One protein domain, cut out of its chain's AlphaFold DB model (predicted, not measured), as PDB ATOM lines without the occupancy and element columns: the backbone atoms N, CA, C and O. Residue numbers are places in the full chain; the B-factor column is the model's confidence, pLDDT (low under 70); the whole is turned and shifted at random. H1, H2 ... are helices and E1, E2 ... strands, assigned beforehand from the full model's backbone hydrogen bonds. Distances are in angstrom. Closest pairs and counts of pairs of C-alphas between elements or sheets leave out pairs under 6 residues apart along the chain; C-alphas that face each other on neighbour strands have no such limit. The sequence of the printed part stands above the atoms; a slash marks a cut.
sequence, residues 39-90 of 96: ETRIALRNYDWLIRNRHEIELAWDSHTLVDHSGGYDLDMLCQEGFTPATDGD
ATOM      1  N   GLU A  39       8.863   5.382  -3.740       87.88
ATOM      2  CA  GLU A  39       7.891   4.295  -3.854       87.88
ATOM      3  C   GLU A  39       6.646   4.706  -4.655       87.88
ATOM      4  O   GLU A  39       6.244   4.021  -5.593       87.88
ATOM      5  N   THR A  40       6.081   5.885  -4.373       89.31
ATOM      6  CA  THR A  40       4.946   6.397  -5.151       89.31
ATOM      7  C   THR A  40       5.342   6.697  -6.603       89.31
ATOM      8  O   THR A  40       4.553   6.473  -7.521       89.31
ATOM      9  N   ARG A  41       6.572   7.169  -6.855       88.88
ATOM     10  CA  ARG A  41       7.069   7.388  -8.226       88.88
ATOM     11  C   ARG A  41       7.246   6.074  -8.985       88.88
ATOM     12  O   ARG A  41       6.907   6.026 -10.166       88.88
ATOM     13  N   ILE A  42       7.755   5.036  -8.320       91.75
ATOM     14  CA  ILE A  42       7.892   3.679  -8.869       91.75
ATOM     15  C   ILE A  42       6.506   3.146  -9.236       91.75
ATOM     16  O   ILE A  42       6.284   2.785 -10.392       91.75
ATOM     17  N   ALA A  43       5.553   3.222  -8.302       91.75
ATOM     18  CA  ALA A  43       4.178   2.779  -8.510       91.75
ATOM     19  C   ALA A  43       3.515   3.453  -9.709       91.75
ATOM     20  O   ALA A  43       2.969   2.774 -10.579       91.75
ATOM     21  N   LEU A  44       3.622   4.780  -9.818       91.06
ATOM     22  CA  LEU A  44       3.047   5.510 -10.946       91.06
ATOM     23  C   LEU A  44       3.721   5.184 -12.282       91.06
ATOM     24  O   LEU A  44       3.026   5.101 -13.291       91.06
ATOM     25  N   ARG A  45       5.043   4.979 -12.318       91.00
ATOM     26  CA  ARG A  45       5.748   4.592 -13.553       91.00
ATOM     27  C   ARG A  45       5.383   3.189 -14.006       91.00
ATOM     28  O   ARG A  45       5.139   2.980 -15.192       91.00
ATOM     29  N   ASN A  46       5.332   2.248 -13.070       91.31
ATOM     30  CA  ASN A  46       4.906   0.883 -13.346       91.31
ATOM     31  C   ASN A  46       3.458   0.857 -13.851       91.31
ATOM     32  O   ASN A  46       3.165   0.214 -14.857       91.31
ATOM     33  N   TYR A  47       2.574   1.621 -13.211       89.19
ATOM     34  CA  TYR A  47       1.181   1.737 -13.627       89.19
ATOM     35  C   TYR A  47       1.017   2.407 -15.004       89.19
ATOM     36  O   TYR A  47       0.289   1.889 -15.850       89.19
ATOM     37  N   ASP A  48       1.731   3.506 -15.279       91.56
ATOM     38  CA  ASP A  48       1.722   4.173 -16.592       91.56
ATOM     39  C   ASP A  48       2.208   3.233 -17.703       91.56
ATOM     40  O   ASP A  48       1.589   3.153 -18.767       91.56
ATOM     41  N   TRP A  49       3.266   2.457 -17.446       91.38
ATOM     42  CA  TRP A  49       3.739   1.460 -18.400       91.38
ATOM     43  C   TRP A  49       2.679   0.395 -18.682       91.38
ATOM     44  O   TRP A  49       2.454   0.064 -19.847       91.38
ATOM     45  N   LEU A  50       2.001  -0.109 -17.647       89.69
ATOM     46  CA  LEU A  50       0.939  -1.102 -17.802       89.69
ATOM     47  C   LEU A  50      -0.220  -0.568 -18.640       89.69
ATOM     48  O   LEU A  50      -0.598  -1.228 -19.600       89.69
ATOM     49  N   ILE A  51      -0.722   0.639 -18.366       89.31
ATOM     50  CA  ILE A  51      -1.806   1.239 -19.166       89.31
ATOM     51  C   ILE A  51      -1.411   1.378 -20.644       89.31
ATOM     52  O   ILE A  51      -2.246   1.218 -21.531       89.31
ATOM     53  N   ARG A  52      -0.143   1.697 -20.927       89.12
ATOM     54  CA  ARG A  52       0.334   1.917 -22.300       89.12
ATOM     55  C   ARG A  52       0.634   0.632 -23.066       89.12
ATOM     56  O   ARG A  52       0.563   0.643 -24.292       89.12
ATOM     57  N   ASN A  53       1.021  -0.438 -22.372       88.31
ATOM     58  CA  ASN A  53       1.550  -1.660 -22.994       88.31
ATOM     59  C   ASN A  53       0.655  -2.888 -22.800       88.31
ATOM     60  O   ASN A  53       0.883  -3.913 -23.442       88.31
ATOM     61  N   ARG A  54      -0.342  -2.817 -21.917       84.62
ATOM     62  CA  ARG A  54      -1.311  -3.884 -21.671       84.62
ATOM     63  C   ARG A  54      -2.716  -3.381 -21.966       84.62
ATOM     64  O   ARG A  54      -3.043  -2.219 -21.751       84.62
ATOM     65  N   HIS A  55      -3.544  -4.284 -22.470       77.31
ATOM     66  CA  HIS A  55      -4.961  -4.029 -22.684       77.31
ATOM     67  C   HIS A  55      -5.742  -4.464 -21.440       77.31
ATOM     68  O   HIS A  55      -5.381  -5.462 -20.820       77.31
ATOM     69  N   GLU A  56      -6.795  -3.715 -21.099       84.00
ATOM     70  CA  GLU A  56      -7.748  -4.062 -20.028       84.00
ATOM     71  C   GLU A  56      -7.119  -4.137 -18.623       84.00
ATOM     72  O   GLU A  56      -7.273  -5.123 -17.911       84.00
ATOM     73  N   ILE A  57      -6.400  -3.083 -18.223       85.88
ATOM     74  CA  ILE A  57      -5.881  -2.945 -16.853       85.88
ATOM     75  C   ILE A  57      -6.968  -2.369 -15.940       85.88
ATOM     76  O   ILE A  57      -7.438  -1.251 -16.164       85.88
ATOM     77  N   GLU A  58      -7.310  -3.094 -14.877       88.56
ATOM     78  CA  GLU A  58      -8.256  -2.669 -13.844       88.56
ATOM     79  C   GLU A  58      -7.602  -2.672 -12.455       88.56
ATOM     80  O   GLU A  58      -6.908  -3.609 -12.066       88.56
ATOM     81  N   LEU A  59      -7.835  -1.605 -11.688       89.31
ATOM     82  CA  LEU A  59      -7.432  -1.514 -10.285       89.31
ATOM     83  C   LEU A  59      -8.592  -1.964  -9.393       89.31
ATOM     84  O   LEU A  59      -9.517  -1.192  -9.135       89.31
ATOM     85  N   ALA A  60      -8.515  -3.194  -8.887       88.81
ATOM     86  CA  ALA A  60      -9.464  -3.730  -7.921       88.81
ATOM     87  C   ALA A  60      -9.023  -3.355  -6.497       88.81
ATOM     88  O   ALA A  60      -8.415  -4.152  -5.777       88.81
ATOM     89  N   TRP A  61      -9.333  -2.119  -6.092       88.12
ATOM     90  CA  TRP A  61      -8.976  -1.571  -4.776       88.12
ATOM     91  C   TRP A  61      -9.520  -2.401  -3.609       88.12
ATOM     92  O   TRP A  61      -8.814  -2.587  -2.622       88.12
ATOM     93  N   ASP A  62     -10.735  -2.943  -3.741       87.38
ATOM     94  CA  ASP A  62     -11.366  -3.778  -2.709       87.38
ATOM     95  C   ASP A  62     -10.584  -5.069  -2.423       87.38
ATOM     96  O   ASP A  62     -10.602  -5.573  -1.301       87.38
ATOM     97  N   SER A  63      -9.870  -5.583  -3.427       84.19
ATOM     98  CA  SER A  63      -9.106  -6.833  -3.347       84.19
ATOM     99  C   SER A  63      -7.595  -6.611  -3.306       84.19
ATOM    100  O   SER A  63      -6.846  -7.579  -3.390       84.19
ATOM    101  N   HIS A  64      -7.131  -5.359  -3.227       89.44
ATOM    102  CA  HIS A  64      -5.705  -5.018  -3.280       89.44
ATOM    103  C   HIS A  64      -4.979  -5.668  -4.481       89.44
ATOM    104  O   HIS A  64      -3.852  -6.136  -4.375       89.44
ATOM    105  N   THR A  65      -5.646  -5.745  -5.637       88.88
ATOM    106  CA  THR A  65      -5.132  -6.445  -6.825       88.88
ATOM    107  C   THR A  65      -5.240  -5.556  -8.064       88.88
ATOM    108  O   THR A  65      -6.234  -4.857  -8.261       88.88
ATOM    109  N   LEU A  66      -4.233  -5.602  -8.928       88.25
ATOM    110  CA  LEU A  66      -4.269  -5.085 -10.289       88.25
ATOM    111  C   LEU A  66      -4.553  -6.238 -11.250       88.25
ATOM    112  O   LEU A  66      -3.786  -7.192 -11.312       88.25
ATOM    113  N   VAL A  67      -5.646  -6.159 -11.997       87.69
ATOM    114  CA  VAL A  67      -6.081  -7.219 -12.912       87.69
ATOM    115  C   VAL A  67      -5.760  -6.816 -14.348       87.69
ATOM    116  O   VAL A  67      -6.022  -5.684 -14.752       87.69
ATOM    117  N   ASP A  68      -5.177  -7.738 -15.107       84.88
ATOM    118  CA  ASP A  68      -4.999  -7.670 -16.556       84.88
ATOM    119  C   ASP A  68      -5.627  -8.908 -17.226       84.88
ATOM    120  O   ASP A  68      -6.149  -9.813 -16.570       84.88
ATOM    121  N   HIS A  69      -5.550  -8.982 -18.556       78.50
ATOM    122  CA  HIS A  69      -6.033 -10.145 -19.311       78.50
ATOM    123  C   HIS A  69      -5.311 -11.469 -18.961       78.50
ATOM    124  O   HIS A  69      -5.834 -12.553 -19.217       78.50
ATOM    125  N   SER A  70      -4.101 -11.401 -18.402       78.19
ATOM    126  CA  SER A  70      -3.274 -12.560 -18.042       78.19
ATOM    127  C   SER A  70      -3.539 -13.051 -16.612       78.19
ATOM    128  O   SER A  70      -3.203 -14.195 -16.298       78.19
ATOM    129  N   GLY A  71      -4.124 -12.217 -15.744       82.31
ATOM    130  CA  GLY A  71      -4.441 -12.542 -14.358       82.31
ATOM    131  C   GLY A  71      -4.443 -11.326 -13.429       82.31
ATOM    132  O   GLY A  71      -4.592 -10.189 -13.856       82.31
ATOM    133  N   GLY A  72      -4.304 -11.575 -12.127       86.00
ATOM    134  CA  GLY A  72      -4.188 -10.537 -11.100       86.00
ATOM    135  C   GLY A  72      -2.780 -10.477 -10.513       86.00
ATOM    136  O   GLY A  72      -2.210 -11.513 -10.171       86.00
ATOM    137  N   TYR A  73      -2.244  -9.271 -10.376       87.38
ATOM    138  CA  TYR A  73      -1.020  -8.941  -9.651       87.38
ATOM    139  C   TYR A  73      -1.380  -8.255  -8.340       87.38
ATOM    140  O   TYR A  73      -2.338  -7.489  -8.289       87.38
ATOM    141  N   ASP A  74      -0.602  -8.479  -7.288       90.81
ATOM    142  CA  ASP A  74      -0.796  -7.729  -6.049       90.81
ATOM    143  C   ASP A  74      -0.468  -6.240  -6.273       90.81
ATOM    144  O   ASP A  74       0.486  -5.906  -6.986       90.81
ATOM    145  N   LEU A  75      -1.269  -5.342  -5.699       89.62
ATOM    146  CA  LEU A  75      -1.081  -3.894  -5.827       89.62
ATOM    147  C   LEU A  75       0.285  -3.448  -5.269       89.62
ATOM    148  O   LEU A  75       0.893  -2.539  -5.840       89.62
ATOM    149  N   ASP A  76       0.825  -4.139  -4.257       90.50
ATOM    150  CA  ASP A  76       2.174  -3.900  -3.719       90.50
ATOM    151  C   ASP A  76       3.285  -4.137  -4.759       90.50
ATOM    152  O   ASP A  76       4.372  -3.558  -4.668       90.50
ATOM    153  N   MET A  77       3.038  -4.942  -5.802       90.62
ATOM    154  CA  MET A  77       4.025  -5.153  -6.870       90.62
ATOM    155  C   MET A  77       4.276  -3.878  -7.678       90.62
ATOM    156  O   MET A  77       5.365  -3.709  -8.225       90.62
ATOM    157  N   LEU A  78       3.323  -2.936  -7.713       90.69
ATOM    158  CA  LEU A  78       3.552  -1.639  -8.350       90.69
ATOM    159  C   LEU A  78       4.658  -0.853  -7.648       90.69
ATOM    160  O   LEU A  78       5.392  -0.142  -8.328       90.69
ATOM    161  N   CYS A  79       4.829  -1.008  -6.337       91.69
ATOM    162  CA  CYS A  79       5.880  -0.340  -5.572       91.69
ATOM    163  C   CYS A  79       7.276  -0.952  -5.789       91.69
ATOM    164  O   CYS A  79       8.268  -0.379  -5.337       91.69
ATOM    165  N   GLN A  80       7.382  -2.093  -6.481       89.31
ATOM    166  CA  GLN A  80       8.650  -2.793  -6.691       89.31
ATOM    167  C   GLN A  80       9.387  -2.296  -7.942       89.31
ATOM    168  O   GLN A  80       8.839  -2.230  -9.047       89.31
ATOM    169  N   GLU A  81      10.670  -1.978  -7.774       90.44
ATOM    170  CA  GLU A  81      11.569  -1.671  -8.888       90.44
ATOM    171  C   GLU A  81      11.778  -2.923  -9.755       90.44
ATOM    172  O   GLU A  81      11.964  -4.027  -9.243       90.44
ATOM    173  N   GLY A  82      11.725  -2.758 -11.077       87.69
ATOM    174  CA  GLY A  82      11.883  -3.854 -12.038       87.69
ATOM    175  C   GLY A  82      10.626  -4.700 -12.267       87.69
ATOM    176  O   GLY A  82      10.657  -5.600 -13.103       87.69
ATOM    177  N   PHE A  83       9.501  -4.403 -11.600       88.88
ATOM    178  CA  PHE A  83       8.219  -5.055 -11.901       88.88
ATOM    179  C   PHE A  83       7.785  -4.817 -13.355       88.88
ATOM    180  O   PHE A  83       7.244  -5.706 -14.013       88.88
ATOM    181  N   THR A  84       8.074  -3.626 -13.880       89.12
ATOM    182  CA  THR A  84       7.928  -3.325 -15.305       89.12
ATOM    183  C   THR A  84       9.232  -2.770 -15.876       89.12
ATOM    184  O   THR A  84      10.040  -2.202 -15.134       89.12
ATOM    185  N   PRO A  85       9.422  -2.818 -17.210       88.62
ATOM    186  CA  PRO A  85      10.573  -2.195 -17.864       88.62
ATOM    187  C   PRO A  85      10.738  -0.694 -17.571       88.62
ATOM    188  O   PRO A  85      11.835  -0.160 -17.726       88.62
ATOM    189  N   ALA A  86       9.677   0.005 -17.147       86.12
ATOM    190  CA  ALA A  86       9.743   1.428 -16.816       86.12
ATOM    191  C   ALA A  86      10.512   1.730 -15.522       86.12
ATOM    192  O   ALA A  86      10.965   2.863 -15.346       86.12
ATOM    193  N   THR A  87      10.663   0.742 -14.639       87.94
ATOM    194  CA  THR A  87      11.430   0.863 -13.389       87.94
ATOM    195  C   THR A  87      12.576  -0.147 -13.312       87.94
ATOM    196  O   THR A  87      13.165  -0.333 -12.252       87.94
ATOM    197  N   ASP A  88      12.924  -0.782 -14.434       87.62
ATOM    198  CA  ASP A  88      14.070  -1.686 -14.531       87.62
ATOM    199  C   ASP A  88      15.389  -0.913 -14.708       87.62
ATOM    200  O   ASP A  88      15.497  -0.002 -15.540       87.62
ATOM    201  N   GLY A  89      16.418  -1.284 -13.943       83.12
ATOM    202  CA  GLY A  89      17.737  -0.647 -13.974       83.12
ATOM    203  C   GLY A  89      17.742   0.796 -13.449       83.12
ATOM    204  O   GLY A  89      17.047   1.132 -12.496       83.12
ATOM    205  N   ASP A  90      18.543   1.670 -14.064       81.00
ATOM    206  CA  ASP A  90      18.783   3.048 -13.597       81.00
ATOM    207  C   ASP A  90      17.659   4.034 -13.996       81.00
ATOM    208  O   ASP A  90      17.884   5.105 -14.561       81.00
TER     209      ASP A  90
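Overview. This is residues 39 to 90 of the 96 residues of an uncharacterized protein of Phytohabitans houttuyneae (UniProt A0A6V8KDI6). The domain is a small frame: the long helix H1 forms one side, a little sheet of the three strands E1, E2 and E3 stands opposite it, residues 54 to 57 join the two at one end, and the short helix H2 bridges from the sheet back to H1 at the other. After H2, residues 80 to 90 run on without a named element at the H1 end, away from the sheet, to Asp 90. The printed part has 52 residues with two named helices and three named strands, in the order H1, E1, E2, E3, H2; the sheet, in the order E1, E2, E3, is antiparallel throughout, and the class is mixed, helices and strands. The whole is compact, with a radius of gyration of the C-alphas of 10.3 A, and elongated, with spans of 31 by 20 by 13 A.

Arrangement. H1, residues 39 to 53, only grazes the sheet, with its residues 47 to 51. The sheet is a meander, each strand the antiparallel neighbour of the one before: E1, residues 58 to 60, E2, residues 65 to 68, and E3, residues 71 to 74. E1 and E2 form a hairpin, with 155 degrees between their directions; N 58 and O 67 are within hydrogen-bond range at 2.9 A, as are N 67 and O 58 at 2.8 A. E2 and E3 form a second hairpin, at 150 degrees, with N 66 and O 73 at 2.7 A and N 73 and O 66 at 2.8 A. E1 and E3 are the edge strands. H2, residues 75 to 79, only grazes the sheet, with its residues 75 to 78. H1 and H2 touch, and their closest C-alphas, those of Ala 43 and Leu 78, are 4.5 A apart. In H1 every O i to N i+4 pair is within hydrogen-bond range; in H2 it is 0 of 1, beside 2 of 2 O i to N i+3 pairs.

Along the chain. H1 begins at C-alpha 39, at (7.891, 4.295, -3.854), and measures 21.0 A from first to last C-alpha. E1 measures 6.1 A and begins at C-alpha 58, at (-8.256, -2.669, -13.844). E2 measures 9.8 A and E3 10.3 A. H2 measures 7.8 A and ends at C-alpha 79, at (5.880, -0.340, -5.572).

Size, cuts and confidence. The two C-alphas farthest apart, those of Asp 62 and Asp 90, are 32.8 A apart. The printed part has no cut. The links from H1 to E1, E1 to E2, E2 to E3 and E3 to H2 are tight. The mean pLDDT of the printed part is 87.8, and no printed residue is under 70.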